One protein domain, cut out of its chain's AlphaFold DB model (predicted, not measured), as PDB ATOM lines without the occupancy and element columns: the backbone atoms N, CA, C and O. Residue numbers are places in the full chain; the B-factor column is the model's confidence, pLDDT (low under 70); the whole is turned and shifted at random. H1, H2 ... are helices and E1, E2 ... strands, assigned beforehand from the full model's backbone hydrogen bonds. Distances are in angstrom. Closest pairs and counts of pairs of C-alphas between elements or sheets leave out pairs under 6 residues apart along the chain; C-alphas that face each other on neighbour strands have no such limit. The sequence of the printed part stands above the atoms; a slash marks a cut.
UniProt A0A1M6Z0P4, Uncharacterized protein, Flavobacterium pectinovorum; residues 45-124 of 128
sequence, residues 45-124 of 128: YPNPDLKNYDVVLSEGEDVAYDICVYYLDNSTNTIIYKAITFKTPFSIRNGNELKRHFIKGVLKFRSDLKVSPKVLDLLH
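This is residues 45 to 124 of the 128 residues of an uncharacterized protein of Flavobacterium pectinovorum (UniProt A0A1M6Z0P4). Strands E1, E2 and E3 form a meander, an antiparallel sheet in that order, grazed by short H2; longer H1 lies off it, near H2. Of 80 printed residues under half are in named elements, E1 E2 E3 H1 H2 along the chain, class mixed. It is compact, radius of gyration of the C-alphas 13.0 A, spans 33 by 30 by 28 A.

Find the hairpin of E1, residues 55 to 57, and E2, 67 to 73, with N 68 and O 56 2.8 A apart. E2 and E3, 78 to 83, form another, N 71 and O 80 3.0 A apart. H2, 117 to 122, only grazes the sheet; the closest C-alphas, Leu 57 and Val 119, are 6.0 A apart. H1, 95 to 109, is only just apart from E2, at 8.1 A. Every helix O i to N i+4 pair is within hydrogen-bond range.

Find C-alpha 55, E1's start, at (31.229, -17.457, 47.659), and C-alpha 122, H2's end, at (34.287, -18.375, 35.683).

The E3-to-H1 link is long; residues 59 to 64 have pLDDT under 70.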
ATOM      1  N   TYR A  45      27.794 -21.072  55.298       94.12
ATOM      2  CA  TYR A  45      27.693 -19.965  56.230       94.12
ATOM      3  C   TYR A  45      27.995 -18.648  55.513       94.12
ATOM      4  O   TYR A  45      28.818 -18.646  54.595       94.12
ATOM      5  N   PRO A  46      27.340 -17.536  55.886       93.75
ATOM      6  CA  PRO A  46      27.737 -16.223  55.400       93.75
ATOM      7  C   PRO A  46      29.181 -15.905  55.792       93.75
ATOM      8  O   PRO A  46      29.681 -16.362  56.822       93.75
ATOM      9  N   ASN A  47      29.853 -15.091  54.994       91.12
ATOM     10  CA  ASN A  47      31.147 -14.543  55.343       91.12
ATOM     11  C   ASN A  47      31.021 -13.776  56.675       91.12
ATOM     12  O   ASN A  47      30.163 -12.893  56.787       91.12
ATOM     13  N   PRO A  48      31.857 -14.079  57.689       86.56
ATOM     14  CA  PRO A  48      31.867 -13.323  58.940       86.56
ATOM     15  C   PRO A  48      32.101 -11.821  58.732       86.56
ATOM     16  O   PRO A  48      31.629 -11.003  59.520       86.56
ATOM     17  N   ASP A  49      32.810 -11.454  57.661       85.81
ATOM     18  CA  ASP A  49      32.938 -10.076  57.208       85.81
ATOM     19  C   ASP A  49      31.819  -9.723  56.213       85.81
ATOM     20  O   ASP A  49      31.915  -9.956  55.005       85.81
ATOM     21  N   LEU A  50      30.750  -9.115  56.739       72.81
ATOM     22  CA  LEU A  50      29.508  -8.766  56.029       72.81
ATOM     23  C   LEU A  50      29.688  -7.883  54.779       72.81
ATOM     24  O   LEU A  50      28.749  -7.739  53.983       72.81
ATOM     25  N   LYS A  51      30.852  -7.241  54.619       70.31
ATOM     26  CA  LYS A  51      31.158  -6.378  53.467       70.31
ATOM     27  C   LYS A  51      31.561  -7.166  52.221       70.31
ATOM     28  O   LYS A  51      31.560  -6.594  51.132       70.31
ATOM     29  N   ASN A  52      31.880  -8.448  52.371       86.19
ATOM     30  CA  ASN A  52      32.400  -9.290  51.306       86.19
ATOM     31  C   ASN A  52      31.360 -10.291  50.780       86.19
ATOM     32  O   ASN A  52      30.223 -10.365  51.249       86.19
ATOM     33  N   TYR A  53      31.747 -11.017  49.733       93.00
ATOM     34  CA  TYR A  53      30.964 -12.121  49.184       93.00
ATOM     35  C   TYR A  53      31.154 -13.386  50.033       93.00
ATOM     36  O   TYR A  53      32.212 -13.598  50.630       93.00
ATOM     37  N   ASP A  54      30.139 -14.246  50.026       94.50
ATOM     38  CA  ASP A  54      30.102 -15.511  50.767       94.50
ATOM     39  C   ASP A  54      30.670 -16.673  49.944       94.50
ATOM     40  O   ASP A  54      31.190 -17.651  50.484       94.50
ATOM     41  N   VAL A  55      30.601 -16.544  48.616       94.69
ATOM     42  CA  VAL A  55      31.229 -17.457  47.659       94.69
ATOM     43  C   VAL A  55      32.172 -16.665  46.767       94.69
ATOM     44  O   VAL A  55      31.745 -15.765  46.039       94.69
ATOM     45  N   VAL A  56      33.457 -17.005  46.802       93.06
ATOM     46  CA  VAL A  56      34.531 -16.250  46.139       93.06
ATOM     47  C   VAL A  56      35.442 -17.165  45.335       93.06
ATOM     48  O   VAL A  56      35.425 -18.379  45.512       93.06
ATOM     49  N   LEU A  57      36.240 -16.588  44.440       90.69
ATOM     50  CA  LEU A  57      37.414 -17.277  43.908       90.69
ATOM     51  C   LEU A  57      38.590 -17.021  44.843       90.69
ATOM     52  O   LEU A  57      38.752 -15.896  45.313       90.69
ATOM     53  N   SER A  58      39.405 -18.039  45.102       85.19
ATOM     54  CA  SER A  58      40.679 -17.864  45.788       85.19
ATOM     55  C   SER A  58      41.555 -16.898  44.993       85.19
ATOM     56  O   SER A  58      41.794 -17.116  43.803       85.19
ATOM     57  N   GLU A  59      42.048 -15.853  45.648       67.25
ATOM     58  CA  GLU A  59      43.023 -14.926  45.080       67.25
ATOM     59  C   GLU A  59      44.399 -15.289  45.653       67.25
ATOM     60  O   GLU A  59      44.634 -15.162  46.852       67.25
ATOM     61  N   GLY A  60      45.287 -15.821  44.813       59.25
ATOM     62  CA  GLY A  60      46.663 -16.163  45.169       59.25
ATOM     63  C   GLY A  60      47.521 -16.302  43.913       59.25
ATOM     64  O   GLY A  60      47.003 -16.669  42.861       59.25
ATOM     65  N   GLU A  61      48.811 -15.978  44.018       50.28
ATOM     66  CA  GLU A  61      49.717 -15.831  42.863       50.28
ATOM     67  C   GLU A  61      49.991 -17.147  42.107       50.28
ATOM     68  O   GLU A  61      50.264 -17.098  40.912       50.28
ATOM     69  N   ASP A  62      49.830 -18.307  42.757       49.56
ATOM     70  CA  ASP A  62      50.209 -19.630  42.219       49.56
ATOM     71  C   ASP A  62      49.117 -20.717  42.347       49.56
ATOM     72  O   ASP A  62      49.372 -21.909  42.154       49.56
ATOM     73  N   VAL A  63      47.878 -20.342  42.676       52.88
ATOM     74  CA  VAL A  63      46.765 -21.297  42.804       52.88
ATOM     75  C   VAL A  63      45.793 -21.164  41.640       52.88
ATOM     76  O   VAL A  63      45.337 -20.073  41.302       52.88
ATOM     77  N   ALA A  64      45.446 -22.300  41.031       60.41
ATOM     78  CA  ALA A  64      44.290 -22.386  40.149       60.41
ATOM     79  C   ALA A  64      43.080 -21.753  40.857       60.41
ATOM     80  O   ALA A  64      42.866 -22.028  42.034       60.41
ATOM     81  N   TYR A  65      42.321 -20.897  40.162       70.94
ATOM     82  CA  TYR A  65      41.159 -20.202  40.722       70.94
ATOM     83  C   TYR A  65      40.130 -21.201  41.268       70.94
ATOM     84  O   TYR A  65      39.262 -21.696  40.541       70.94
ATOM     85  N   ASP A  66      40.228 -21.509  42.556       87.25
ATOM     86  CA  ASP A  66      39.304 -22.396  43.229       87.25
ATOM     87  C   ASP A  66      38.149 -21.592  43.801       87.25
ATOM     88  O   ASP A  66      38.307 -20.484  44.307       87.25
ATOM     89  N   ILE A  67      36.949 -22.156  43.700       92.25
ATOM     90  CA  ILE A  67      35.765 -21.547  44.291       92.25
ATOM     91  C   ILE A  67      35.773 -21.905  45.767       92.25
ATOM     92  O   ILE A  67      35.770 -23.086  46.109       92.25
ATOM     93  N   CYS A  68      35.757 -20.900  46.627       93.19
ATOM     94  CA  CYS A  68      35.774 -21.055  48.067       93.19
ATOM     95  C   CYS A  68      34.452 -20.622  48.686       93.19
ATOM     96  O   CYS A  68      33.787 -19.699  48.212       93.19
ATOM     97  N   VAL A  69      34.102 -21.306  49.769       94.12
ATOM     98  CA  VAL A  69      32.904 -21.064  50.566       94.12
ATOM     99  C   VAL A  69      33.252 -21.096  52.047       94.12
ATOM    100  O   VAL A  69      34.259 -21.691  52.450       94.12
ATOM    101  N   TYR A  70      32.387 -20.496  52.855       93.69
ATOM    102  CA  TYR A  70      32.390 -20.663  54.300       93.69
ATOM    103  C   TYR A  70      31.347 -21.709  54.688       93.69
ATOM    104  O   TYR A  70      30.272 -21.779  54.089       93.69
ATOM    105  N   TYR A  71      31.653 -22.534  55.682       91.06
ATOM    106  CA  TYR A  71      30.687 -23.454  56.274       91.06
ATOM    107  C   TYR A  71      30.891 -23.538  57.782       91.06
ATOM    108  O   TYR A  71      32.000 -23.329  58.280       91.06
ATOM    109  N   LEU A  72      29.810 -23.827  58.499       89.31
ATOM    110  CA  LEU A  72      29.842 -24.061  59.932       89.31
ATOM    111  C   LEU A  72      30.208 -25.525  60.184       89.31
ATOM    112  O   LEU A  72      29.469 -26.442  59.821       89.31
ATOM    113  N   ASP A  73      31.359 -25.749  60.809       85.75
ATOM    114  CA  ASP A  73      31.715 -27.062  61.322       85.75
ATOM    115  C   ASP A  73      31.045 -27.269  62.679       85.75
ATOM    116  O   ASP A  73      31.484 -26.735  63.695       85.75
ATOM    117  N   ASN A  74      29.988 -28.081  62.696       81.81
ATOM    118  CA  ASN A  74      29.232 -28.396  63.907       81.81
ATOM    119  C   ASN A  74      30.066 -29.111  64.981       81.81
ATOM    120  O   ASN A  74      29.696 -29.074  66.152       81.81
ATOM    121  N   SER A  75      31.168 -29.776  64.615       85.31
ATOM    122  CA  SER A  75      32.008 -30.487  65.587       85.31
ATOM    123  C   SER A  75      32.872 -29.539  66.417       85.31
ATOM    124  O   SER A  75      33.074 -29.766  67.608       85.31
ATOM    125  N   THR A  76      33.346 -28.458  65.799       86.81
ATOM    126  CA  THR A  76      34.183 -27.438  66.443       86.81
ATOM    127  C   THR A  76      33.411 -26.158  66.763       86.81
ATOM    128  O   THR A  76      33.917 -25.305  67.486       86.81
ATOM    129  N   ASN A  77      32.184 -26.030  66.252       86.38
ATOM    130  CA  ASN A  77      31.378 -24.811  66.241       86.38
ATOM    131  C   ASN A  77      32.146 -23.605  65.666       86.38
ATOM    132  O   ASN A  77      32.040 -22.483  66.163       86.38
ATOM    133  N   THR A  78      32.963 -23.848  64.636       89.62
ATOM    134  CA  THR A  78      33.770 -22.813  63.981       89.62
ATOM    135  C   THR A  78      33.395 -22.652  62.517       89.62
ATOM    136  O   THR A  78      32.952 -23.590  61.855       89.62
ATOM    137  N   ILE A  79      33.570 -21.434  62.009       90.50
ATOM    138  CA  ILE A  79      33.367 -21.125  60.596       90.50
ATOM    139  C   ILE A  79      34.680 -21.397  59.871       90.50
ATOM    140  O   ILE A  79      35.710 -20.805  60.192       90.50
ATOM    141  N   ILE A  80      34.632 -22.276  58.876       90.25
ATOM    142  CA  ILE A  80      35.803 -22.691  58.108       90.25
ATOM    143  C   ILE A  80      35.678 -22.168  56.682       90.25
ATOM    144  O   ILE A  80      34.675 -22.397  56.008       90.25
ATOM    145  N   TYR A  81      36.734 -21.513  56.205       90.25
ATOM    146  CA  TYR A  81      36.899 -21.135  54.804       90.25
ATOM    147  C   TYR A  81      37.579 -22.269  54.032       90.25
ATOM    148  O   TYR A  81      38.662 -22.720  54.414       90.25
ATOM    149  N   LYS A  82      36.953 -22.766  52.959       87.06
ATOM    150  CA  LYS A  82      37.463 -23.926  52.212       87.06
ATOM    151  C   LYS A  82      37.130 -23.852  50.727       87.06
ATOM    152  O   LYS A  82      36.026 -23.479  50.335       87.06
ATOM    153  N   ALA A  83      38.079 -24.301  49.910       89.69
ATOM    154  CA  ALA A  83      37.888 -24.519  48.484       89.69
ATOM    155  C   ALA A  83      36.991 -25.738  48.201       89.69
ATOM    156  O   ALA A  83      37.137 -26.805  48.811       89.69
ATOM    157  N   ILE A  84      36.106 -25.608  47.213       89.44
ATOM    158  CA  ILE A  84      35.314 -26.704  46.651       89.44
ATOM    159  C   ILE A  84      36.250 -27.583  45.820       89.44
ATOM    160  O   ILE A  84      36.466 -27.364  44.625       89.44
ATOM    161  N   THR A  85      36.810 -28.592  46.480       84.88
ATOM    162  CA  THR A  85      37.716 -29.573  45.885       84.88
ATOM    163  C   THR A  85      37.062 -30.946  45.833       84.88
ATOM    164  O   THR A  85      36.320 -31.345  46.733       84.88
ATOM    165  N   PHE A  86      37.353 -31.689  44.765       85.75
ATOM    166  CA  PHE A  86      36.959 -33.086  44.644       85.75
ATOM    167  C   PHE A  86      38.109 -33.939  45.163       85.75
ATOM    168  O   PHE A  86      39.155 -34.030  44.523       85.75
ATOM    169  N   LYS A  87      37.945 -34.557  46.335       81.00
ATOM    170  CA  LYS A  87      39.004 -35.347  46.991       81.00
ATOM    171  C   LYS A  87      39.178 -36.733  46.355       81.00
ATOM    172  O   LYS A  87      39.268 -37.753  47.036       81.00
ATOM    173  N   THR A  88      39.166 -36.802  45.030       80.81
ATOM    174  CA  THR A  88      39.202 -38.051  44.275       80.81
ATOM    175  C   THR A  88      40.635 -38.451  43.933       80.81
ATOM    176  O   THR A  88      41.452 -37.599  43.592       80.81
ATOM    177  N   PRO A  89      40.967 -39.757  43.938       80.19
ATOM    178  CA  PRO A  89      42.273 -40.239  43.479       80.19
ATOM    179  C   PRO A  89      42.412 -40.229  41.942       80.19
ATOM    180  O   PRO A  89      43.362 -40.790  41.403       80.19
ATOM    181  N   PHE A  90      41.442 -39.648  41.235       80.31
ATOM    182  CA  PHE A  90      41.346 -39.567  39.781       80.31
ATOM    183  C   PHE A  90      40.883 -38.168  39.367       80.31
ATOM    184  O   PHE A  90      40.243 -37.462  40.148       80.31
ATOM    185  N   SER A  91      41.175 -37.790  38.124       81.50
ATOM    186  CA  SER A  91      40.672 -36.548  37.536       81.50
ATOM    187  C   SER A  91      39.203 -36.690  37.137       81.50
ATOM    188  O   SER A  91      38.798 -37.710  36.575       81.50
ATOM    189  N   ILE A  92      38.406 -35.656  37.404       85.00
ATOM    190  CA  ILE A  92      37.005 -35.583  36.991       85.00
ATOM    191  C   ILE A  92      36.918 -34.704  35.746       85.00
ATOM    192  O   ILE A  92      37.015 -33.481  35.825       85.00
ATOM    193  N   ARG A  93      36.698 -35.331  34.585       84.44
ATOM    194  CA  ARG A  93      36.656 -34.640  33.285       84.44
ATOM    195  C   ARG A  93      35.614 -33.515  33.235       84.44
ATOM    196  O   ARG A  93      35.854 -32.488  32.617       84.44
ATOM    197  N   ASN A  94      34.475 -33.699  33.896       86.56
ATOM    198  CA  ASN A  94      33.380 -32.734  33.993       86.56
ATOM    199  C   ASN A  94      33.377 -31.963  35.329       86.56
ATOM    200  O   ASN A  94      32.323 -31.532  35.792       86.56
ATOM    201  N   GLY A  95      34.541 -31.775  35.962       88.94
ATOM    202  CA  GLY A  95      34.643 -31.104  37.262       88.94
ATOM    203  C   GLY A  95      34.067 -29.682  37.272       88.94
ATOM    204  O   GLY A  95      33.399 -29.299  38.231       88.94
ATOM    205  N   ASN A  96      34.238 -28.924  36.183       89.56
ATOM    206  CA  ASN A  96      33.632 -27.594  36.048       89.56
ATOM    207  C   ASN A  96      32.102 -27.648  36.000       89.56
ATOM    208  O   ASN A  96      31.451 -26.784  36.577       89.56
ATOM    209  N   GLU A  97      31.519 -28.680  35.388       91.94
ATOM    210  CA  GLU A  97      30.064 -28.852  35.369       91.94
ATOM    211  C   GLU A  97      29.516 -29.244  36.743       91.94
ATOM    212  O   GLU A  97      28.451 -28.765  37.129       91.94
ATOM    213  N   LEU A  98      30.259 -30.028  37.533       93.44
ATOM    214  CA  LEU A  98      29.908 -30.271  38.937       93.44
ATOM    215  C   LEU A  98      29.957 -28.977  39.759       93.44
ATOM    216  O   LEU A  98      29.005 -28.679  40.479       93.44
ATOM    217  N   LYS A  99      31.021 -28.171  39.614       93.56
ATOM    218  CA  LYS A  99      31.122 -26.846  40.257       93.56
ATOM    219  C   LYS A  99      29.955 -25.938  39.828       93.56
ATOM    220  O   LYS A  99      29.312 -25.332  40.681       93.56
ATOM    221  N   ARG A 100      29.610 -25.914  38.533       94.62
ATOM    222  CA  ARG A 100      28.454 -25.183  37.981       94.62
ATOM    223  C   ARG A 100      27.142 -25.604  38.642       94.62
ATOM    224  O   ARG A 100      26.385 -24.738  39.075       94.62
ATOM    225  N   HIS A 101      26.872 -26.906  38.734       95.38
ATOM    226  CA  HIS A 101      25.653 -27.418  39.367       95.38
ATOM    227  C   HIS A 101      25.594 -27.066  40.851       95.38
ATOM    228  O   HIS A 101      24.540 -26.662  41.335       95.38
ATOM    229  N   PHE A 102      26.724 -27.144  41.553       95.56
ATOM    230  CA  PHE A 102      26.774 -26.781  42.962       95.56
ATOM    231  C   PHE A 102      26.448 -25.299  43.163       95.56
ATOM    232  O   PHE A 102      25.594 -24.976  43.982       95.56
ATOM    233  N   ILE A 103      27.033 -24.399  42.363       96.25
ATOM    234  CA  ILE A 103      26.744 -22.960  42.452       96.25
ATOM    235  C   ILE A 103      25.305 -22.626  42.053       96.25
ATOM    236  O   ILE A 103      24.680 -21.799  42.711       96.25
ATOM    237  N   LYS A 104      24.724 -23.307  41.058       95.81
ATOM    238  CA  LYS A 104      23.277 -23.201  40.790       95.81
ATOM    239  C   LYS A 104      22.445 -23.617  42.006       95.81
ATOM    240  O   LYS A 104      21.445 -22.972  42.307       95.81
ATOM    241  N   GLY A 105      22.868 -24.664  42.712       96.00
ATOM    242  CA  GLY A 105      22.270 -25.078  43.976       96.00
ATOM    243  C   GLY A 105      22.384 -24.006  45.061       96.00
ATOM    244  O   GLY A 105      21.375 -23.681  45.673       96.00
ATOM    245  N   VAL A 106      23.553 -23.376  45.232       96.31
ATOM    246  CA  VAL A 106      23.725 -22.249  46.171       96.31
ATOM    247  C   VAL A 106      22.755 -21.114  45.844       96.31
ATOM    248  O   VAL A 106      21.995 -20.703  46.711       96.31
ATOM    249  N   LEU A 107      22.704 -20.667  44.586       95.62
ATOM    250  CA  LEU A 107      21.801 -19.591  44.159       95.62
ATOM    251  C   LEU A 107      20.318 -19.924  44.400       95.62
ATOM    252  O   LEU A 107      19.522 -19.025  44.658       95.62
ATOM    253  N   LYS A 108      19.944 -21.206  44.312       95.81
ATOM    254  CA  LYS A 108      18.562 -21.671  44.476       95.81
ATOM    255  C   LYS A 108      18.165 -21.908  45.934       95.81
ATOM    256  O   LYS A 108      17.069 -21.528  46.330       95.81
ATOM    257  N   PHE A 109      19.005 -22.598  46.698       96.25
ATOM    258  CA  PHE A 109      18.679 -23.090  48.040       96.25
ATOM    259  C   PHE A 109      19.235 -22.196  49.155       96.25
ATOM    260  O   PHE A 109      18.796 -22.304  50.295       96.25
ATOM    261  N   ARG A 110      20.186 -21.314  48.831       94.62
ATOM    262  CA  ARG A 110      20.835 -20.364  49.740       94.62
ATOM    263  C   ARG A 110      20.926 -18.983  49.102       94.62
ATOM    264  O   ARG A 110      22.000 -18.406  48.955       94.62
ATOM    265  N   SER A 111      19.769 -18.450  48.708       93.62
ATOM    266  CA  SER A 111      19.654 -17.107  48.124       93.62
ATOM    267  C   SER A 111      20.050 -15.983  49.090       93.62
ATOM    268  O   SER A 111      20.196 -14.839  48.671       93.62
ATOM    269  N   ASP A 112      20.200 -16.297  50.379       94.19
ATOM    270  CA  ASP A 112      20.787 -15.423  51.392       94.19
ATOM    271  C   ASP A 112      22.297 -15.203  51.188       94.19
ATOM    272  O   ASP A 112      22.816 -14.177  51.625       94.19
ATOM    273  N   LEU A 113      22.991 -16.123  50.505       95.19
ATOM    274  CA  LEU A 113      24.429 -16.049  50.264       95.19
ATOM    275  C   LEU A 113      24.764 -15.254  48.995       95.19
ATOM    276  O   LEU A 113      24.295 -15.535  47.890       95.19
ATOM    277  N   LYS A 114      25.664 -14.283  49.134       95.12
ATOM    278  CA  LYS A 114      26.189 -13.435  48.065       95.12
ATOM    279  C   LYS A 114      27.296 -14.155  47.305       95.12
ATOM    280  O   LYS A 114      28.417 -14.309  47.792       95.12
ATOM    281  N   VAL A 115      27.014 -14.535  46.065       95.31
ATOM    282  CA  VAL A 115      28.012 -15.117  45.159       95.31
ATOM    283  C   VAL A 115      28.762 -14.013  44.415       95.31
ATOM    284  O   VAL A 115      28.150 -13.137  43.805       95.31
ATOM    285  N   SER A 116      30.095 -14.064  44.436       94.06
ATOM    286  CA  SER A 116      30.937 -13.111  43.711       94.06
ATOM    287  C   SER A 116      30.679 -13.164  42.199       94.06
ATOM    288  O   SER A 116      30.679 -14.255  41.616       94.06
ATOM    289  N   PRO A 117      30.563 -12.011  41.511       93.31
ATOM    290  CA  PRO A 117      30.453 -11.962  40.056       93.31
ATOM    291  C   PRO A 117      31.578 -12.708  39.333       93.31
ATOM    292  O   PRO A 117      31.316 -13.302  38.291       93.31
ATOM    293  N   LYS A 118      32.794 -12.745  39.903       92.50
ATOM    294  CA  LYS A 118      33.934 -13.485  39.335       92.50
ATOM    295  C   LYS A 118      33.671 -14.995  39.279       92.50
ATOM    296  O   LYS A 118      34.053 -15.649  38.314       92.50
ATOM    297  N   VAL A 119      32.986 -15.551  40.283       93.62
ATOM    298  CA  VAL A 119      32.580 -16.970  40.304       93.62
ATOM    299  C   VAL A 119      31.545 -17.237  39.213       93.62
ATOM    300  O   VAL A 119      31.638 -18.234  38.496       93.62
ATOM    301  N   LEU A 120      30.576 -16.329  39.058       94.56
ATOM    302  CA  LEU A 120      29.553 -16.431  38.015       94.56
ATOM    303  C   LEU A 120      30.158 -16.326  36.610       94.56
ATOM    304  O   LEU A 120      29.715 -17.040  35.713       94.56
ATOM    305  N   ASP A 121      31.170 -15.477  36.427       92.94
ATOM    306  CA  ASP A 121      31.929 -15.373  35.179       92.94
ATOM    307  C   ASP A 121      32.705 -16.653  34.887       92.94
ATOM    308  O   ASP A 121      32.532 -17.223  33.816       92.94
ATOM    309  N   LEU A 122      33.492 -17.153  35.849       91.19
ATOM    310  CA  LEU A 122      34.287 -18.375  35.683       91.19
ATOM    311  C   LEU A 122      33.425 -19.568  35.257       91.19
ATOM    312  O   LEU A 122      33.839 -20.404  34.456       91.19
ATOM    313  N   LEU A 123      32.215 -19.651  35.809       92.50
ATOM    314  CA  LEU A 123      31.272 -20.718  35.517       92.50
ATOM    315  C   LEU A 123      30.299 -20.374  34.390       92.50
ATOM    316  O   LEU A 123      29.413 -21.176  34.141       92.50
ATOM    317  N   HIS A 124      30.410 -19.237  33.700       92.31
ATOM    318  CA  HIS A 124      29.458 -18.792  32.669       92.31
ATOM    319  C   HIS A 124      27.983 -18.907  33.120       92.31
ATOM    320  O   HIS A 124      27.172 -19.555  32.457       92.31
TER     321      HIS A 124